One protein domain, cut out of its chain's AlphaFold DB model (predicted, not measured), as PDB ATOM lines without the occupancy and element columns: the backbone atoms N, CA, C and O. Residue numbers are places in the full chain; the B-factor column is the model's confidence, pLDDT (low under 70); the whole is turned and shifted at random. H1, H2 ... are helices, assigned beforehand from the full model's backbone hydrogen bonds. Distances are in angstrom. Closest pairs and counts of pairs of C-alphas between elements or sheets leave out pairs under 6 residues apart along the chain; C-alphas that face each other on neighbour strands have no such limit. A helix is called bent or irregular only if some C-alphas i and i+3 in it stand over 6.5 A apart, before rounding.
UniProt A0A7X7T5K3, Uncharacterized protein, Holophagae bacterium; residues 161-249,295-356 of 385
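This is residues 161 to 249 and 295 to 356 of the 385 residues of an uncharacterized protein of Holophagae bacterium (UniProt A0A7X7T5K3). Look first for one long helix, H1, which makes the longest axis; H3 folds back beside part of it, running the opposite way, and H2 turns back at its far end. The short helices H7, H4, H5 and H6 make a loose, crooked row along another side of this pair, and residues 318 to 323 stick out. The printed part has 151 residues with seven named helices, H1 to H7 in chain order, and no named strand; the class is all helix. It is compact, with a radius of gyration of the C-alphas of 16.1 A and spans of 51 by 35 by 27 A.

Find C-alpha 161 at (221.705, 218.892, 194.100); from there H1, residues 161 to 193, runs 48.4 A to C-alpha 193 at (196.865, 188.750, 222.603). H2 is residues 195 to 205, 15.5 A, and H3 is residues 219 to 239, 31.6 A. H2 is irregular, with C-alphas 196 and 199 7.0 A apart, and H3 only just, with C-alphas 235 and 238 6.6 A apart. Beyond the cut come H4, residues 295 to 298, H5, residues 309 to 318, and H6, residues 328 to 332. H7, residues 345 to 355, ends with C-alpha 355 at (224.045, 204.338, 210.384).

Start at Tyr 180 of H1 and Ala 231 of H3, the closest C-alphas of the two, 4.7 A apart. There H3 touches residues 173 to 187 of H1 alone, at a shallow tilt of 27 degrees, opposite ways. H7 touches residues 170 to 178 of H1 alone, at a tilt of 68 degrees, only just steep; the closest C-alphas are those of Ala 175 and Ala 345, 4.5 A. H2 touches residues 221 to 229 of H3 alone, at a steep tilt of 45 degrees, closest at C-alphas 205 and 229, 6.0 A. H6 touches H2, with C-alphas 203 and 328 closest at 6.8 A. H4 touches H7, with C-alphas 296 and 355 closest at 5.0 A. H5 is close to H3 but not clearly touching, with C-alphas 232 and 310 closest at 6.3 A. The helix packing is mostly crossed, but only just: 1 of 3 touching pairs with a tilt is shallow. Every O i to N i+4 pair is within hydrogen-bond range in H1, H5 and H6; the counts are 5 of 7 in H2, 14 of 17 in H3 and 6 of 7 in H7, and H4 is too short for such a pair.

The C-alphas of Ala 161 and Lys 213 are the two farthest apart, at 51.5 A. Residues 250 to 294 are not printed; C-alphas 249 and 295 stand 12.2 A apart across the cut. The links H2 to H3 and H6 to H7 are long. In the latter, residues 337 to 338 pair antiparallel with residues 305 to 306. The mean pLDDT of the printed part is 94.8, and no printed residue is under 70.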
ATOM      1  N   ALA A 161     223.131 219.069 194.363       97.31
ATOM      2  CA  ALA A 161     221.705 218.892 194.100       97.31
ATOM      3  C   ALA A 161     221.215 217.499 194.524       97.31
ATOM      4  O   ALA A 161     220.155 217.391 195.138       97.31
ATOM      5  N   GLU A 162     222.005 216.457 194.249       96.75
ATOM      6  CA  GLU A 162     221.715 215.084 194.676       96.75
ATOM      7  C   GLU A 162     221.718 214.970 196.206       96.75
ATOM      8  O   GLU A 162     220.788 214.394 196.761       96.75
ATOM      9  N   ARG A 163     222.665 215.616 196.903       97.88
ATOM     10  CA  ARG A 163     222.682 215.648 198.381       97.88
ATOM     11  C   ARG A 163     221.421 216.256 198.975       97.88
ATOM     12  O   ARG A 163     220.722 215.589 199.726       97.88
ATOM     13  N   ARG A 164     221.050 217.471 198.551       97.81
ATOM     14  CA  ARG A 164     219.812 218.131 199.011       97.81
ATOM     15  C   ARG A 164     218.551 217.337 198.676       97.81
ATOM     16  O   ARG A 164     217.513 217.501 199.317       97.81
ATOM     17  N   ARG A 165     218.585 216.546 197.602       97.31
ATOM     18  CA  ARG A 165     217.490 215.640 197.249       97.31
ATOM     19  C   ARG A 165     217.420 214.477 198.235       97.31
ATOM     20  O   ARG A 165     216.340 214.239 198.761       97.31
ATOM     21  N   VAL A 166     218.540 213.809 198.504       98.00
ATOM     22  CA  VAL A 166     218.613 212.697 199.462       98.00
ATOM     23  C   VAL A 166     218.263 213.154 200.876       98.00
ATOM     24  O   VAL A 166     217.459 212.500 201.518       98.00
ATOM     25  N   GLU A 167     218.767 214.300 201.338       97.25
ATOM     26  CA  GLU A 167     218.463 214.850 202.670       97.25
ATOM     27  C   GLU A 167     216.955 215.077 202.876       97.25
ATOM     28  O   GLU A 167     216.381 214.640 203.872       97.25
ATOM     29  N   ARG A 168     216.284 215.712 201.903       97.69
ATOM     30  CA  ARG A 168     214.823 215.904 201.954       97.69
ATOM     31  C   ARG A 168     214.084 214.573 201.925       97.69
ATOM     32  O   ARG A 168     213.201 214.338 202.743       97.69
ATOM     33  N   ALA A 169     214.483 213.693 201.015       97.62
ATOM     34  CA  ALA A 169     213.828 212.409 200.851       97.62
ATOM     35  C   ALA A 169     214.050 211.479 202.058       97.62
ATOM     36  O   ALA A 169     213.173 210.683 202.374       97.62
ATOM     37  N   LEU A 170     215.164 211.614 202.781       98.19
ATOM     38  CA  LEU A 170     215.411 210.915 204.038       98.19
ATOM     39  C   LEU A 170     214.445 211.371 205.138       98.19
ATOM     40  O   LEU A 170     213.938 210.532 205.883       98.19
ATOM     41  N   ALA A 171     214.143 212.668 205.237       97.56
ATOM     42  CA  ALA A 171     213.132 213.169 206.170       97.56
ATOM     43  C   ALA A 171     211.730 212.628 205.833       97.56
ATOM     44  O   ALA A 171     211.054 212.085 206.712       97.56
ATOM     45  N   ASP A 172     211.337 212.695 204.560       98.25
ATOM     46  CA  ASP A 172     210.038 212.199 204.089       98.25
ATOM     47  C   ASP A 172     209.904 210.683 204.297       98.25
ATOM     48  O   ASP A 172     208.900 210.194 204.823       98.25
ATOM     49  N   TRP A 173     210.947 209.925 203.952       98.19
ATOM     50  CA  TRP A 173     210.981 208.476 204.130       98.19
ATOM     51  C   TRP A 173     210.982 208.072 205.605       98.19
ATOM     52  O   TRP A 173     210.290 207.131 205.981       98.19
ATOM     53  N   SER A 174     211.646 208.827 206.483       98.56
ATOM     54  CA  SER A 174     211.585 208.572 207.931       98.56
ATOM     55  C   SER A 174     210.165 208.730 208.487       98.56
ATOM     56  O   SER A 174     209.769 208.003 209.399       98.56
ATOM     57  N   ALA A 175     209.357 209.631 207.918       98.50
ATOM     58  CA  ALA A 175     207.941 209.738 208.264       98.50
ATOM     59  C   ALA A 175     207.120 208.540 207.763       98.50
ATOM     60  O   ALA A 175     206.200 208.105 208.457       98.50
ATOM     61  N   VAL A 176     207.452 207.992 206.590       98.44
ATOM     62  CA  VAL A 176     206.866 206.737 206.084       98.44
ATOM     63  C   VAL A 176     207.214 205.571 207.012       98.44
ATOM     64  O   VAL A 176     206.311 204.868 207.459       98.44
ATOM     65  N   LEU A 177     208.490 205.420 207.375       98.50
ATOM     66  CA  LEU A 177     208.958 204.366 208.276       98.50
ATOM     67  C   LEU A 177     208.316 204.450 209.666       98.50
ATOM     68  O   LEU A 177     207.963 203.422 210.231       98.50
ATOM     69  N   SER A 178     208.105 205.654 210.204       98.56
ATOM     70  CA  SER A 178     207.420 205.833 211.494       98.56
ATOM     71  C   SER A 178     205.994 205.274 211.457       98.56
ATOM     72  O   SER A 178     205.589 204.556 212.369       98.56
ATOM     73  N   ARG A 179     205.251 205.530 210.368       98.50
ATOM     74  CA  ARG A 179     203.905 204.966 210.171       98.50
ATOM     75  C   ARG A 179     203.937 203.456 209.966       98.50
ATOM     76  O   ARG A 179     203.083 202.767 210.509       98.50
ATOM     77  N   TYR A 180     204.917 202.955 209.216       98.44
ATOM     78  CA  TYR A 180     205.126 201.522 209.017       98.44
ATOM     79  C   TYR A 180     205.368 200.792 210.342       98.44
ATOM     80  O   TYR A 180     204.627 199.870 210.672       98.44
ATOM     81  N   LEU A 181     206.336 201.250 211.141       98.50
ATOM     82  CA  LEU A 181     206.649 200.638 212.433       98.50
ATOM     83  C   LEU A 181     205.464 200.711 213.400       98.50
ATOM     84  O   LEU A 181     205.202 199.739 214.100       98.50
ATOM     85  N   ALA A 182     204.713 201.817 213.402       98.50
ATOM     86  CA  ALA A 182     203.480 201.921 214.177       98.50
ATOM     87  C   ALA A 182     202.432 200.887 213.739       98.50
ATOM     88  O   ALA A 182     201.943 200.132 214.571       98.50
ATOM     89  N   ALA A 183     202.150 200.790 212.439       98.56
ATOM     90  CA  ALA A 183     201.153 199.859 211.917       98.56
ATOM     91  C   ALA A 183     201.508 198.388 212.195       98.56
ATOM     92  O   ALA A 183     200.651 197.612 212.618       98.56
ATOM     93  N   VAL A 184     202.773 197.994 212.005       98.50
ATOM     94  CA  VAL A 184     203.206 196.620 212.308       98.50
ATOM     95  C   VAL A 184     203.300 196.382 213.814       98.50
ATOM     96  O   VAL A 184     202.949 195.301 214.281       98.50
ATOM     97  N   GLY A 185     203.702 197.384 214.595       98.44
ATOM     98  CA  GLY A 185     203.694 197.314 216.054       98.44
ATOM     99  C   GLY A 185     202.289 197.107 216.628       98.44
ATOM    100  O   GLY A 185     202.119 196.331 217.567       98.44
ATOM    101  N   ASP A 186     201.273 197.753 216.055       98.31
ATOM    102  CA  ASP A 186     199.863 197.549 216.411       98.31
ATOM    103  C   ASP A 186     199.426 196.111 216.107       98.31
ATOM    104  O   ASP A 186     198.877 195.436 216.981       98.31
ATOM    105  N   LEU A 187     199.765 195.613 214.912       98.38
ATOM    106  CA  LEU A 187     199.506 194.227 214.529       98.38
ATOM    107  C   LEU A 187     200.210 193.238 215.470       98.38
ATOM    108  O   LEU A 187     199.598 192.270 215.907       98.38
ATOM    109  N   TYR A 188     201.473 193.467 215.832       98.31
ATOM    110  CA  TYR A 188     202.224 192.555 216.704       98.31
ATOM    111  C   TYR A 188     201.615 192.484 218.101       98.31
ATOM    112  O   TYR A 188     201.438 191.388 218.626       98.31
ATOM    113  N   ARG A 189     201.200 193.623 218.664       97.81
ATOM    114  CA  ARG A 189     200.496 193.662 219.955       97.81
ATOM    115  C   ARG A 189     199.154 192.934 219.903       97.81
ATOM    116  O   ARG A 189     198.802 192.244 220.855       97.81
ATOM    117  N   TYR A 190     198.424 193.040 218.793       98.06
ATOM    118  CA  TYR A 190     197.223 192.230 218.580       98.06
ATOM    119  C   TYR A 190     197.558 190.728 218.559       98.06
ATOM    120  O   TYR A 190     196.944 189.946 219.277       98.06
ATOM    121  N   LEU A 191     198.589 190.322 217.816       97.81
ATOM    122  CA  LEU A 191     199.005 188.919 217.703       97.81
ATOM    123  C   LEU A 191     199.597 188.329 218.993       97.81
ATOM    124  O   LEU A 191     199.599 187.111 219.158       97.81
ATOM    125  N   GLU A 192     200.095 189.155 219.912       97.12
ATOM    126  CA  GLU A 192     200.479 188.722 221.262       97.12
ATOM    127  C   GLU A 192     199.256 188.342 222.109       97.12
ATOM    128  O   GLU A 192     199.313 187.386 222.883       97.12
ATOM    129  N   LEU A 193     198.137 189.053 221.939       97.88
ATOM    130  CA  LEU A 193     196.865 188.750 222.603       97.88
ATOM    131  C   LEU A 193     196.097 187.613 221.907       97.88
ATOM    132  O   LEU A 193     195.308 186.922 222.551       97.88
ATOM    133  N   HIS A 194     196.354 187.409 220.613       97.88
ATOM    134  CA  HIS A 194     195.675 186.448 219.742       97.88
ATOM    135  C   HIS A 194     196.688 185.580 218.969       97.88
ATOM    136  O   HIS A 194     196.823 185.705 217.748       97.88
ATOM    137  N   PRO A 195     197.446 184.703 219.653       97.19
ATOM    138  CA  PRO A 195     198.549 183.963 219.036       97.19
ATOM    139  C   PRO A 195     198.107 183.008 217.919       97.19
ATOM    140  O   PRO A 195     198.866 182.773 216.981       97.19
ATOM    141  N   ASP A 196     196.876 182.494 217.973       96.62
ATOM    142  CA  ASP A 196     196.264 181.666 216.927       96.62
ATOM    143  C   ASP A 196     196.028 182.432 215.614       96.62
ATOM    144  O   ASP A 196     195.903 181.827 214.548       96.62
ATOM    145  N   ARG A 197     196.019 183.769 215.669       97.44
ATOM    146  CA  ARG A 197     195.855 184.652 214.509       97.44
ATOM    147  C   ARG A 197     197.181 185.029 213.843       97.44
ATOM    148  O   ARG A 197     197.175 185.652 212.785       97.44
ATOM    149  N   ALA A 198     198.322 184.620 214.405       97.19
ATOM    150  CA  ALA A 198     199.633 184.996 213.878       97.19
ATOM    151  C   ALA A 198     199.883 184.451 212.467       97.19
ATOM    152  O   ALA A 198     200.253 185.218 211.580       97.19
ATOM    153  N   GLU A 199     199.640 183.157 212.243       96.12
ATOM    154  CA  GLU A 199     199.777 182.540 210.920       96.12
ATOM    155  C   GLU A 199     198.865 183.202 209.872       96.12
ATOM    156  O   GLU A 199     199.400 183.639 208.851       96.12
ATOM    157  N   PRO A 200     197.540 183.354 210.093       95.94
ATOM    158  CA  PRO A 200     196.678 183.944 209.079       95.94
ATOM    159  C   PRO A 200     197.003 185.404 208.766       95.94
ATOM    160  O   PRO A 200     197.060 185.781 207.596       95.94
ATOM    161  N   CYS A 201     197.252 186.228 209.785       96.44
ATOM    162  CA  CYS A 201     197.540 187.645 209.583       96.44
ATOM    163  C   CYS A 201     198.912 187.876 208.939       96.44
ATOM    164  O   CYS A 201     199.020 188.679 208.015       96.44
ATOM    165  N   LEU A 202     199.965 187.187 209.392       96.50
ATOM    166  CA  LEU A 202     201.299 187.361 208.811       96.50
ATOM    167  C   LEU A 202     201.403 186.702 207.437       96.50
ATOM    168  O   LEU A 202     202.026 187.279 206.554       96.50
ATOM    169  N   GLY A 203     200.742 185.561 207.222       94.06
ATOM    170  CA  GLY A 203     200.620 184.958 205.898       94.06
ATOM    171  C   GLY A 203     199.966 185.913 204.898       94.06
ATOM    172  O   GLY A 203     200.494 186.101 203.805       94.06
ATOM    173  N   GLU A 204     198.874 186.579 205.287       93.50
ATOM    174  CA  GLU A 204     198.217 187.590 204.446       93.50
ATOM    175  C   GLU A 204     199.102 188.826 204.222       93.50
ATOM    176  O   GLU A 204     199.263 189.265 203.085       93.50
ATOM    177  N   LEU A 205     199.720 189.369 205.279       94.44
ATOM    178  CA  LEU A 205     200.591 190.549 205.189       94.44
ATOM    179  C   LEU A 205     201.785 190.321 204.249       94.44
ATOM    180  O   LEU A 205     202.147 191.215 203.485       94.44
ATOM    181  N   LEU A 206     202.390 189.135 204.324       92.56
ATOM    182  CA  LEU A 206     203.566 188.736 203.548       92.56
ATOM    183  C   LEU A 206     203.204 188.195 202.155       92.56
ATOM    184  O   LEU A 206     204.095 187.888 201.369       92.56
ATOM    185  N   GLY A 207     201.913 188.073 201.838       88.56
ATOM    186  CA  GLY A 207     201.450 187.596 200.537       88.56
ATOM    187  C   GLY A 207     201.647 186.096 200.297       88.56
ATOM    188  O   GLY A 207     201.691 185.669 199.147       88.56
ATOM    189  N   VAL A 208     201.767 185.303 201.364       87.94
ATOM    190  CA  VAL A 208     201.993 183.845 201.329       87.94
ATOM    191  C   VAL A 208     200.888 183.059 202.036       87.94
ATOM    192  O   VAL A 208     201.103 181.953 202.531       87.94
ATOM    193  N   SER A 209     199.686 183.636 202.116       79.38
ATOM    194  CA  SER A 209     198.516 182.953 202.653       79.38
ATOM    195  C   SER A 209     198.110 181.790 201.745       79.38
ATOM    196  O   SER A 209     197.975 181.930 200.530       79.38
ATOM    197  N   ASP A 210     197.890 180.623 202.354       76.75
ATOM    198  CA  ASP A 210     197.292 179.486 201.664       76.75
ATOM    199  C   ASP A 210     195.824 179.831 201.387       76.75
ATOM    200  O   ASP A 210     194.967 179.791 202.280       76.75
ATOM    201  N   THR A 211     195.539 180.221 200.144       70.31
ATOM    202  CA  THR A 211     194.196 180.629 199.725       70.31
ATOM    203  C   THR A 211     193.160 179.525 199.934       70.31
ATOM    204  O   THR A 211     191.971 179.835 200.061       70.31
ATOM    205  N   ASP A 212     193.590 178.263 200.033       72.06
ATOM    206  CA  ASP A 212     192.712 177.112 200.233       72.06
ATOM    207  C   ASP A 212     192.267 176.968 201.696       72.06
ATOM    208  O   ASP A 212     191.190 176.424 201.958       72.06
ATOM    209  N   LYS A 213     193.009 177.539 202.660       78.56
ATOM    210  CA  LYS A 213     192.603 177.558 204.079       78.56
ATOM    211  C   LYS A 213     191.400 178.467 204.346       78.56
ATOM    212  O   LYS A 213     190.731 178.305 205.365       78.56
ATOM    213  N   GLY A 214     191.100 179.407 203.444       80.31
ATOM    214  CA  GLY A 214     189.865 180.193 203.478       80.31
ATOM    215  C   GLY A 214     189.693 181.061 204.728       80.31
ATOM    216  O   GLY A 214     188.569 181.211 205.205       80.31
ATOM    217  N   TRP A 215     190.782 181.623 205.259       87.88
ATOM    218  CA  TRP A 215     190.749 182.427 206.479       87.88
ATOM    219  C   TRP A 215     189.744 183.592 206.389       87.88
ATOM    220  O   TRP A 215     189.718 184.389 205.437       87.88
ATOM    221  N   GLU A 216     188.888 183.680 207.405       92.00
ATOM    222  CA  GLU A 216     188.021 184.829 207.632       92.00
ATOM    223  C   GLU A 216     188.748 185.801 208.566       92.00
ATOM    224  O   GLU A 216     189.326 185.385 209.573       92.00
ATOM    225  N   PHE A 217     188.738 187.076 208.185       93.38
ATOM    226  CA  PHE A 217     189.277 188.182 208.967       93.38
ATOM    227  C   PHE A 217     188.098 189.035 209.397       93.38
ATOM    228  O   PHE A 217     187.205 189.292 208.576       93.38
ATOM    229  N   ASP A 218     188.074 189.441 210.659       95.25
ATOM    230  CA  ASP A 218     187.093 190.424 211.101       95.25
ATOM    231  C   ASP A 218     187.436 191.833 210.574       95.25
ATOM    232  O   ASP A 218     188.387 192.036 209.812       95.25
ATOM    233  N   ALA A 219     186.596 192.811 210.915       95.44
ATOM    234  CA  ALA A 219     186.767 194.178 210.435       95.44
ATOM    235  C   ALA A 219     188.037 194.846 210.988       95.44
ATOM    236  O   ALA A 219     188.659 195.634 210.272       95.44
ATOM    237  N   ASP A 220     188.425 194.525 212.221       96.44
ATOM    238  CA  ASP A 220     189.570 195.133 212.894       96.44
ATOM    239  C   ASP A 220     190.875 194.539 212.349       96.44
ATOM    240  O   ASP A 220     191.795 195.275 211.987       96.44
ATOM    241  N   GLU A 221     190.929 193.215 212.181       97.31
ATOM    242  CA  GLU A 221     192.033 192.511 211.526       97.31
ATOM    243  C   GLU A 221     192.252 193.017 210.103       97.31
ATOM    244  O   GLU A 221     193.381 193.315 209.712       97.31
ATOM    245  N   GLN A 222     191.170 193.159 209.330       95.69
ATOM    246  CA  GLN A 222     191.261 193.657 207.965       95.69
ATOM    247  C   GLN A 222     191.809 195.092 207.923       95.69
ATOM    248  O   GLN A 222     192.669 195.386 207.092       95.69
ATOM    249  N   ALA A 223     191.364 195.967 208.829       96.75
ATOM    250  CA  ALA A 223     191.856 197.339 208.912       96.75
ATOM    251  C   ALA A 223     193.345 197.407 209.303       96.75
ATOM    252  O   ALA A 223     194.101 198.188 208.716       96.75
ATOM    253  N   MET A 224     193.792 196.575 210.253       97.81
ATOM    254  CA  MET A 224     195.206 196.489 210.645       97.81
ATOM    255  C   MET A 224     196.083 195.980 209.499       97.81
ATOM    256  O   MET A 224     197.121 196.579 209.211       97.81
ATOM    257  N   LEU A 225     195.655 194.917 208.811       96.56
ATOM    258  CA  LEU A 225     196.384 194.341 207.678       96.56
ATOM    259  C   LEU A 225     196.485 195.318 206.504       96.56
ATOM    260  O   LEU A 225     197.564 195.475 205.938       96.56
ATOM    261  N   GLU A 226     195.399 196.014 206.163       94.81
ATOM    262  CA  GLU A 226     195.401 197.027 205.102       94.81
ATOM    263  C   GLU A 226     196.344 198.188 205.442       94.81
ATOM    264  O   GLU A 226     197.157 198.598 204.609       94.81
ATOM    265  N   THR A 227     196.304 198.662 206.691       97.25
ATOM    266  CA  THR A 227     197.180 199.740 207.168       97.25
ATOM    267  C   THR A 227     198.653 199.323 207.135       97.25
ATOM    268  O   THR A 227     199.488 200.058 206.603       97.25
ATOM    269  N   ALA A 228     198.982 198.135 207.653       97.50
ATOM    270  CA  ALA A 228     200.346 197.611 207.673       97.50
ATOM    271  C   ALA A 228     200.875 197.337 206.258       97.50
ATOM    272  O   ALA A 228     201.977 197.769 205.923       97.50
ATOM    273  N   SER A 229     200.075 196.689 205.405       95.31
ATOM    274  CA  SER A 229     200.441 196.389 204.017       95.31
ATOM    275  C   SER A 229     200.677 197.670 203.216       95.31
ATOM    276  O   SER A 229     201.716 197.809 202.570       95.31
ATOM    277  N   SER A 230     199.780 198.658 203.321       94.94
ATOM    278  CA  SER A 230     199.948 199.953 202.654       94.94
ATOM    279  C   SER A 230     201.210 200.681 203.130       94.94
ATOM    280  O   SER A 230     201.996 201.157 202.310       94.94
ATOM    281  N   ALA A 231     201.467 200.719 204.441       97.12
ATOM    282  CA  ALA A 231     202.666 201.359 204.973       97.12
ATOM    283  C   ALA A 231     203.958 200.638 204.543       97.12
ATOM    284  O   ALA A 231     204.953 201.299 204.243       97.12
ATOM    285  N   MET A 232     203.930 199.304 204.450       96.44
ATOM    286  CA  MET A 232     205.036 198.486 203.946       96.44
ATOM    287  C   MET A 232     205.323 198.772 202.464       96.44
ATOM    288  O   MET A 232     206.480 198.960 202.083       96.44
ATOM    289  N   GLN A 233     204.278 198.885 201.635       93.56
ATOM    290  CA  GLN A 233     204.403 199.251 200.218       93.56
ATOM    291  C   GLN A 233     205.005 200.644 200.039       93.56
ATOM    292  O   GLN A 233     205.853 200.837 199.175       93.56
ATOM    293  N   GLU A 234     204.602 201.623 200.849       95.75
ATOM    294  CA  GLU A 234     205.197 202.961 200.795       95.75
ATOM    295  C   GLU A 234     206.662 202.954 201.252       95.75
ATOM    296  O   GLU A 234     207.500 203.613 200.635       95.75
ATOM    297  N   ALA A 235     206.993 202.199 202.304       96.62
ATOM    298  CA  ALA A 235     208.352 202.123 202.836       96.62
ATOM    299  C   ALA A 235     209.343 201.536 201.821       96.62
ATOM    300  O   ALA A 235     210.463 202.040 201.698       96.62
ATOM    301  N   VAL A 236     208.926 200.527 201.050       94.69
ATOM    302  CA  VAL A 236     209.804 199.840 200.095       94.69
ATOM    303  C   VAL A 236     210.074 200.639 198.812       94.69
ATOM    304  O   VAL A 236     211.031 200.349 198.092       94.69
ATOM    305  N   LYS A 237     209.310 201.706 198.535       93.75
ATOM    306  CA  LYS A 237     209.522 202.572 197.356       93.75
ATOM    307  C   LYS A 237     210.910 203.210 197.294       93.75
ATOM    308  O   LYS A 237     211.328 203.612 196.214       93.75
ATOM    309  N   VAL A 238     211.642 203.286 198.409       95.62
ATOM    310  CA  VAL A 238     213.041 203.755 198.432       95.62
ATOM    311  C   VAL A 238     213.958 202.917 197.525       95.62
ATOM    312  O   VAL A 238     214.911 203.456 196.960       95.62
ATOM    313  N   LEU A 239     213.641 201.627 197.359       93.69
ATOM    314  CA  LEU A 239     214.373 200.670 196.524       93.69
ATOM    315  C   LEU A 239     213.956 200.725 195.051       93.69
ATOM    316  O   LEU A 239     214.688 200.271 194.181       93.69
ATOM    317  N   GLN A 240     212.790 201.300 194.760       92.12
ATOM    318  CA  GLN A 240     212.224 201.344 193.417       92.12
ATOM    319  C   GLN A 240     212.672 202.603 192.685       92.12
ATOM    320  O   GLN A 240     212.849 203.663 193.290       92.12
ATOM    321  N   VAL A 241     212.811 202.517 191.360       92.56
ATOM    322  CA  VAL A 241     213.077 203.703 190.542       92.56
ATOM    323  C   VAL A 241     211.764 204.441 190.271       92.56
ATOM    324  O   VAL A 241     210.889 203.879 189.606       92.56
ATOM    325  N   PRO A 242     211.597 205.694 190.737       92.25
ATOM    326  CA  PRO A 242     210.388 206.455 190.450       92.25
ATOM    327  C   PRO A 242     210.215 206.698 188.945       92.25
ATOM    328  O   PRO A 242     211.184 206.768 188.187       92.25
ATOM    329  N   SER A 243     208.968 206.882 188.507       91.25
ATOM    330  CA  SER A 243     208.686 207.226 187.109       91.25
ATOM    331  C   SER A 243     209.405 208.518 186.704       91.25
ATOM    332  O   SER A 243     209.338 209.521 187.413       91.25
ATOM    333  N   GLY A 244     210.098 208.484 185.562       93.25
ATOM    334  CA  GLY A 244     210.853 209.623 185.033       93.25
ATOM    335  C   GLY A 244     212.235 209.825 185.661       93.25
ATOM    336  O   GLY A 244     212.963 210.716 185.232       93.25
ATOM    337  N   GLU A 245     212.619 208.999 186.632       95.06
ATOM    338  CA  GLU A 245     213.926 209.046 187.283       95.06
ATOM    339  C   GLU A 245     214.831 207.916 186.789       95.06
ATOM    340  O   GLU A 245     214.364 206.873 186.337       95.06
ATOM    341  N   ALA A 246     216.145 208.121 186.893       95.25
ATOM    342  CA  ALA A 246     217.143 207.128 186.492       95.25
ATOM    343  C   ALA A 246     217.693 206.300 187.666       95.25
ATOM    344  O   ALA A 246     218.368 205.301 187.441       95.25
ATOM    345  N   TYR A 247     217.437 206.712 188.911       94.88
ATOM    346  CA  TYR A 247     218.012 206.103 190.112       94.88
ATOM    347  C   TYR A 247     216.922 205.878 191.167       94.88
ATOM    348  O   TYR A 247     216.096 206.778 191.363       94.88
ATOM    349  N   PRO A 248     216.918 204.729 191.870       95.19
ATOM    350  CA  PRO A 248     216.161 204.606 193.105       95.19
ATOM    351  C   PRO A 248     216.803 205.490 194.183       95.19
ATOM    352  O   PRO A 248     217.987 205.845 194.111       95.19
ATOM    353  N   LEU A 249     216.019 205.867 195.191       96.56
ATOM    354  CA  LEU A 249     216.504 206.755 196.248       96.56
ATOM    355  C   LEU A 249     217.612 206.095 197.081       96.56
ATOM    356  O   LEU A 249     218.575 206.768 197.450       96.56
ATOM    357  N   GLU A 295     219.924 199.856 203.844       96.81
ATOM    358  CA  GLU A 295     220.865 199.134 204.713       96.81
ATOM    359  C   GLU A 295     221.001 199.771 206.103       96.81
ATOM    360  O   GLU A 295     221.182 199.095 207.114       96.81
ATOM    361  N   ALA A 296     220.875 201.094 206.187       97.81
ATOM    362  CA  ALA A 296     220.818 201.796 207.459       97.81
ATOM    363  C   ALA A 296     219.564 201.424 208.269       97.81
ATOM    364  O   ALA A 296     219.648 201.302 209.489       97.81
ATOM    365  N   MET A 297     218.418 201.226 207.610       97.31
ATOM    366  CA  MET A 297     217.186 200.758 208.248       97.31
ATOM    367  C   MET A 297     217.285 199.286 208.661       97.31
ATOM    368  O   MET A 297     216.937 198.971 209.798       97.31
ATOM    369  N   THR A 298     217.836 198.403 207.821       96.81
ATOM    370  CA  THR A 298     217.978 196.975 208.161       96.81
ATOM    371  C   THR A 298     218.891 196.753 209.370       96.81
ATOM    372  O   THR A 298     218.608 195.901 210.206       96.81
ATOM    373  N   ARG A 299     219.937 197.571 209.556       96.56
ATOM    374  CA  ARG A 299     220.785 197.545 210.771       96.56
ATOM    375  C   ARG A 299     220.070 197.979 212.050       96.56
ATOM    376  O   ARG A 299     220.595 197.763 213.140       96.56
ATOM    377  N   LEU A 300     218.914 198.629 211.933       97.00
ATOM    378  CA  LEU A 300     218.067 199.001 213.067       97.00
ATOM    379  C   LEU A 300     217.018 197.920 213.385       97.00
ATOM    380  O   LEU A 300     216.244 198.108 214.329       97.00
ATOM    381  N   GLU A 301     216.993 196.805 212.643       95.56
ATOM    382  CA  GLU A 301     216.154 195.637 212.933       95.56
ATOM    383  C   GLU A 301     216.361 195.176 214.387       95.56
ATOM    384  O   GLU A 301     217.473 195.174 214.919       95.56
ATOM    385  N   GLY A 302     215.264 194.850 215.073       96.38
ATOM    386  CA  GLY A 302     215.273 194.469 216.487       96.38
ATOM    387  C   GLY A 302     215.300 195.630 217.479       96.38
ATOM    388  O   GLY A 302     215.046 195.417 218.662       96.38
ATOM    389  N   ARG A 303     215.539 196.875 217.041       97.38
ATOM    390  CA  ARG A 303     215.520 198.031 217.954       97.38
ATOM    391  C   ARG A 303     214.111 198.430 218.395       97.38
ATOM    392  O   ARG A 303     213.924 198.821 219.545       97.38
ATOM    393  N   TRP A 304     213.148 198.387 217.477       97.81
ATOM    394  CA  TRP A 304     211.747 198.757 217.741       97.81
ATOM    395  C   TRP A 304     210.747 197.679 217.343       97.81
ATOM    396  O   TRP A 304     209.638 197.660 217.870       97.81
ATOM    397  N   LEU A 305     211.142 196.809 216.418       97.62
ATOM    398  CA  LEU A 305     210.328 195.744 215.865       97.62
ATOM    399  C   LEU A 305     211.247 194.558 215.551       97.62
ATOM    400  O   LEU A 305     212.312 194.755 214.962       97.62
ATOM    401  N   ALA A 306     210.863 193.356 215.975       97.50
ATOM    402  CA  ALA A 306     211.569 192.116 215.652       97.50
ATOM    403  C   ALA A 306     210.596 190.923 215.627       97.50
ATOM    404  O   ALA A 306     209.782 190.833 216.547       97.50
ATOM    405  N   PRO A 307     210.693 190.000 214.650       97.75
ATOM    406  CA  PRO A 307     211.364 190.208 213.361       97.75
ATOM    407  C   PRO A 307     210.696 191.346 212.569       97.75
ATOM    408  O   PRO A 307     209.548 191.692 212.835       97.75
ATOM    409  N   ASP A 308     211.398 191.960 211.615       98.00
ATOM    410  CA  ASP A 308     210.792 192.979 210.744       98.00
ATOM    411  C   ASP A 308     210.257 192.309 209.455       98.00
ATOM    412  O   ASP A 308     211.051 191.781 208.669       98.00
ATOM    413  N   PRO A 309     208.926 192.290 209.208       97.19
ATOM    414  CA  PRO A 309     208.354 191.593 208.056       97.19
ATOM    415  C   PRO A 309     208.801 192.195 206.720       97.19
ATOM    416  O   PRO A 309     209.055 191.451 205.776       97.19
ATOM    417  N   LEU A 310     208.959 193.517 206.636       96.25
ATOM    418  CA  LEU A 310     209.435 194.190 205.429       96.25
ATOM    419  C   LEU A 310     210.886 193.805 205.123       96.25
ATOM    420  O   LEU A 310     211.207 193.467 203.982       96.25
ATOM    421  N   VAL A 311     211.755 193.812 206.138       96.31
ATOM    422  CA  VAL A 311     213.155 193.389 205.973       96.31
ATOM    423  C   VAL A 311     213.229 191.918 205.572       96.31
ATOM    424  O   VAL A 311     213.995 191.576 204.672       96.31
ATOM    425  N   ALA A 312     212.420 191.052 206.187       95.56
ATOM    426  CA  ALA A 312     212.395 189.631 205.863       95.56
ATOM    427  C   ALA A 312     211.977 189.372 204.408       95.56
ATOM    428  O   ALA A 312     212.656 188.605 203.725       95.56
ATOM    429  N   VAL A 313     210.919 190.033 203.915       92.69
ATOM    430  CA  VAL A 313     210.477 189.911 202.511       92.69
ATOM    431  C   VAL A 313     211.578 190.357 201.563       92.69
ATOM    432  O   VAL A 313     211.985 189.591 200.699       92.69
ATOM    433  N   VAL A 314     212.120 191.562 201.743       92.62
ATOM    434  CA  VAL A 314     213.152 192.079 200.832       92.62
ATOM    435  C   VAL A 314     214.414 191.211 200.869       92.62
ATOM    436  O   VAL A 314     215.012 190.961 199.827       92.62
ATOM    437  N   ARG A 315     214.810 190.699 202.043       92.44
ATOM    438  CA  ARG A 315     215.955 189.785 202.179       92.44
ATOM    439  C   ARG A 315     215.715 188.459 201.450       92.44
ATOM    440  O   ARG A 315     216.645 187.956 200.827       92.44
ATOM    441  N   HIS A 316     214.503 187.907 201.523       90.94
ATOM    442  CA  HIS A 316     214.119 186.702 200.779       90.94
ATOM    443  C   HIS A 316     214.187 186.939 199.267       90.94
ATOM    444  O   HIS A 316     214.811 186.161 198.556       90.94
ATOM    445  N   GLU A 317     213.638 188.058 198.795       87.75
ATOM    446  CA  GLU A 317     213.588 188.399 197.367       87.75
ATOM    447  C   GLU A 317     214.965 188.726 196.767       87.75
ATOM    448  O   GLU A 317     215.241 188.394 195.618       87.75
ATOM    449  N   LEU A 318     215.866 189.333 197.546       86.88
ATOM    450  CA  LEU A 318     217.246 189.614 197.126       86.88
ATOM    451  C   LEU A 318     218.183 188.402 197.231       86.88
ATOM    452  O   LEU A 318     219.326 188.455 196.775       86.88
ATOM    453  N   CYS A 319     217.749 187.316 197.866       86.00
ATOM    454  CA  CYS A 319     218.590 186.152 198.084       86.00
ATOM    455  C   CYS A 319     218.628 185.260 196.832       86.00
ATOM    456  O   CYS A 319     217.717 184.479 196.569       86.00
ATOM    457  N   GLU A 320     219.746 185.293 196.099       80.38
ATOM    458  CA  GLU A 320     219.949 184.495 194.873       80.38
ATOM    459  C   GLU A 320     219.774 182.974 195.081       80.38
ATOM    460  O   GLU A 320     219.437 182.236 194.145       80.38
ATOM    461  N   THR A 321     220.010 182.494 196.309       82.31
ATOM    462  CA  THR A 321     219.902 181.075 196.690       82.31
ATOM    463  C   THR A 321     218.544 180.702 197.286       82.31
ATOM    464  O   THR A 321     218.189 179.523 197.265       82.31
ATOM    465  N   CYS A 322     217.742 181.670 197.740       80.00
ATOM    466  CA  CYS A 322     216.459 181.451 198.414       80.00
ATOM    467  C   CYS A 322     215.301 181.331 197.413       80.00
ATOM    468  O   CYS A 322     214.227 181.896 197.601       80.00
ATOM    469  N   LYS A 323     215.512 180.598 196.317       79.88
ATOM    470  CA  LYS A 323     214.487 180.429 195.282       79.88
ATOM    471  C   LYS A 323     213.288 179.672 195.849       79.88
ATOM    472  O   LYS A 323     213.442 178.537 196.293       79.88
ATOM    473  N   GLY A 324     212.100 180.261 195.746       85.31
ATOM    474  CA  GLY A 324     210.844 179.612 196.112       85.31
ATOM    475  C   GLY A 324     209.951 180.482 196.987       85.31
ATOM    476  O   GLY A 324     210.124 181.697 197.074       85.31
ATOM    477  N   GLU A 325     208.974 179.832 197.611       87.62
ATOM    478  CA  GLU A 325     208.022 180.469 198.519       87.62
ATOM    479  C   GLU A 325     208.724 181.000 199.776       87.62
ATOM    480  O   GLU A 325     209.686 180.403 200.270       87.62
ATOM    481  N   PHE A 326     208.239 182.129 200.297       90.38
ATOM    482  CA  PHE A 326     208.740 182.693 201.547       90.38
ATOM    483  C   PHE A 326     208.540 181.686 202.695       90.38
ATOM    484  O   PHE A 326     207.433 181.161 202.853       90.38
ATOM    485  N   PRO A 327     209.561 181.419 203.532       94.00
ATOM    486  CA  PRO A 327     209.485 180.410 204.584       94.00
ATOM    487  C   PRO A 327     208.668 180.915 205.789       94.00
ATOM    488  O   PRO A 327     209.213 181.183 206.862       94.00
ATOM    489  N   LEU A 328     207.342 181.030 205.625       94.75
ATOM    490  CA  LEU A 328     206.425 181.567 206.639       94.75
ATOM    491  C   LEU A 328     206.563 180.844 207.985       94.75
ATOM    492  O   LEU A 328     206.584 181.499 209.021       94.75
ATOM    493  N   GLY A 329     206.714 179.514 207.979       95.56
ATOM    494  CA  GLY A 329     206.911 178.721 209.200       95.56
ATOM    495  C   GLY A 329     208.116 179.195 210.018       95.56
ATOM    496  O   GLY A 329     207.963 179.568 211.178       95.56
ATOM    497  N   THR A 330     209.289 179.295 209.386       96.00
ATOM    498  CA  THR A 330     210.523 179.789 210.022       96.00
ATOM    499  C   THR A 330     210.390 181.239 210.498       96.00
ATOM    500  O   THR A 330     210.984 181.627 211.501       96.00
ATOM    501  N   PHE A 331     209.618 182.071 209.792       96.56
ATOM    502  CA  PHE A 331     209.334 183.438 210.233       96.56
ATOM    503  C   PHE A 331     208.445 183.466 211.487       96.56
ATOM    504  O   PHE A 331     208.718 184.220 212.418       96.56
ATOM    505  N   LEU A 332     207.413 182.619 211.545       96.81
ATOM    506  CA  LEU A 332     206.476 182.534 212.672       96.81
ATOM    507  C   LEU A 332     207.108 181.994 213.962       96.81
ATOM    508  O   LEU A 332     206.644 182.344 215.050       96.81
ATOM    509  N   GLU A 333     208.150 181.167 213.842       97.25
ATOM    510  CA  GLU A 333     208.925 180.623 214.966       97.25
ATOM    511  C   GLU A 333     209.770 181.684 215.690       97.25
ATOM    512  O   GLU A 333     210.167 181.482 216.840       97.25
ATOM    513  N   GLN A 334     210.039 182.827 215.052       97.38
ATOM    514  CA  GLN A 334     210.824 183.898 215.659       97.38
ATOM    515  C   GLN A 334     210.002 184.657 216.716       97.38
ATOM    516  O   GLN A 334     208.820 184.953 216.497       97.38
ATOM    517  N   PRO A 335     210.607 185.013 217.868       96.44
ATOM    518  CA  PRO A 335     209.915 185.769 218.901       96.44
ATOM    519  C   PRO A 335     209.541 187.153 218.371       96.44
ATOM    520  O   PRO A 335     210.402 187.927 217.954       96.44
ATOM    521  N   ARG A 336     208.241 187.459 218.406       96.88
ATOM    522  CA  ARG A 336     207.717 188.773 218.037       96.88
ATOM    523  C   ARG A 336     207.896 189.741 219.195       96.88
ATOM    524  O   ARG A 336     207.657 189.390 220.346       96.88
ATOM    525  N   SER A 337     208.319 190.952 218.874       97.00
ATOM    526  CA  SER A 337     208.440 192.051 219.817       97.00
ATOM    527  C   SER A 337     208.192 193.376 219.111       97.00
ATOM    528  O   SER A 337     208.653 193.606 217.990       97.00
ATOM    529  N   ALA A 338     207.461 194.251 219.789       97.75
ATOM    530  CA  ALA A 338     207.244 195.632 219.394       97.75
ATOM    531  C   ALA A 338     207.552 196.538 220.592       97.75
ATOM    532  O   ALA A 338     207.145 196.258 221.722       97.75
ATOM    533  N   ALA A 339     208.279 197.630 220.366       96.44
ATOM    534  CA  ALA A 339     208.546 198.609 221.412       96.44
ATOM    535  C   ALA A 339     207.235 199.202 221.957       96.44
ATOM    536  O   ALA A 339     206.296 199.477 221.213       96.44
ATOM    537  N   THR A 340     207.183 199.474 223.264       94.81
ATOM    538  CA  THR A 340     205.998 200.085 223.893       94.81
ATOM    539  C   THR A 340     205.655 201.449 223.288       94.81
ATOM    540  O   THR A 340     204.484 201.805 223.186       94.81
ATOM    541  N   ALA A 341     206.676 202.208 222.883       95.88
ATOM    542  CA  ALA A 341     206.533 203.467 222.170       95.88
ATOM    543  C   ALA A 341     207.299 203.393 220.846       95.88
ATOM    544  O   ALA A 341     208.512 203.173 220.829       95.88
ATOM    545  N   MET A 342     206.575 203.589 219.746       97.44
ATOM    546  CA  MET A 342     207.148 203.600 218.403       97.44
ATOM    547  C   MET A 342     207.923 204.898 218.151       97.44
ATOM    548  O   MET A 342     207.532 205.954 218.660       97.44
ATOM    549  N   PRO A 343     209.034 204.843 217.396       98.06
ATOM    550  CA  PRO A 343     209.879 206.008 217.189       98.06
ATOM    551  C   PRO A 343     209.170 207.054 216.327       98.06
ATOM    552  O   PRO A 343     208.471 206.733 215.359       98.06
ATOM    553  N   SER A 344     209.398 208.330 216.641       98.38
ATOM    554  CA  SER A 344     208.952 209.412 215.766       98.38
ATOM    555  C   SER A 344     209.771 209.439 214.470       98.38
ATOM    556  O   SER A 344     210.884 208.914 214.399       98.38
ATOM    557  N   ALA A 345     209.263 210.130 213.446       98.31
ATOM    558  CA  ALA A 345     210.003 210.365 212.204       98.31
ATOM    559  C   ALA A 345     211.379 211.013 212.450       98.31
ATOM    560  O   ALA A 345     212.352 210.687 211.776       98.31
ATOM    561  N   ARG A 346     211.476 211.905 213.446       98.25
ATOM    562  CA  ARG A 346     212.734 212.555 213.831       98.25
ATOM    563  C   ARG A 346     213.716 211.567 214.459       98.25
ATOM    564  O   ARG A 346     214.902 211.623 214.147       98.25
ATOM    565  N   ASP A 347     213.232 210.671 215.320       98.19
ATOM    566  CA  ASP A 347     214.072 209.651 215.961       98.19
ATOM    567  C   ASP A 347     214.622 208.659 214.935       98.19
ATOM    568  O   ASP A 347     215.791 208.275 215.015       98.19
ATOM    569  N   LEU A 348     213.793 208.276 213.956       98.31
ATOM    570  CA  LEU A 348     214.195 207.419 212.841       98.31
ATOM    571  C   LEU A 348     215.214 208.101 211.944       98.31
ATOM    572  O   LEU A 348     216.258 207.513 211.685       98.31
ATOM    573  N   ASN A 349     214.956 209.344 211.538       98.44
ATOM    574  CA  ASN A 349     215.884 210.118 210.722       98.44
ATOM    575  C   ASN A 349     217.269 210.190 211.393       98.44
ATOM    576  O   ASN A 349     218.255 209.743 210.815       98.44
ATOM    577  N   ALA A 350     217.327 210.588 212.668       98.38
ATOM    578  CA  ALA A 350     218.579 210.659 213.423       98.38
ATOM    579  C   ALA A 350     219.230 209.284 213.682       98.38
ATOM    580  O   ALA A 350     220.436 209.185 213.920       98.38
ATOM    581  N   ALA A 351     218.455 208.197 213.721       98.38
ATOM    582  CA  ALA A 351     219.004 206.848 213.816       98.38
ATOM    583  C   ALA A 351     219.612 206.393 212.485       98.38
ATOM    584  O   ALA A 351     220.722 205.869 212.495       98.38
ATOM    585  N   ILE A 352     218.923 206.637 211.371       98.38
ATOM    586  CA  ILE A 352     219.370 206.297 210.018       98.38
ATOM    587  C   ILE A 352     220.610 207.114 209.649       98.38
ATOM    588  O   ILE A 352     221.603 206.536 209.226       98.38
ATOM    589  N   GLU A 353     220.622 208.427 209.901       98.06
ATOM    590  CA  GLU A 353     221.792 209.283 209.654       98.06
ATOM    591  C   GLU A 353     223.049 208.775 210.365       98.06
ATOM    592  O   GLU A 353     224.130 208.789 209.786       98.06
ATOM    593  N   ARG A 354     222.921 208.265 211.598       97.94
ATOM    594  CA  ARG A 354     224.052 207.662 212.318       97.94
ATOM    595  C   ARG A 354     224.560 206.384 211.657       97.94
ATOM    596  O   ARG A 354     225.762 206.163 211.650       97.94
ATOM    597  N   GLN A 355     223.669 205.560 211.108       97.69
ATOM    598  CA  GLN A 355     224.045 204.338 210.384       97.69
ATOM    599  C   GLN A 355     224.636 204.626 208.993       97.69
ATOM    600  O   GLN A 355     225.311 203.767 208.429       97.69
ATOM    601  N   LEU A 356     224.384 205.819 208.445       97.62
ATOM    602  CA  LEU A 356     224.926 206.296 207.170       97.62
ATOM    603  C   LEU A 356     226.316 206.936 207.305       97.62
ATOM    604  O   LEU A 356     226.929 207.270 206.294       97.62
TER     605      LEU A 356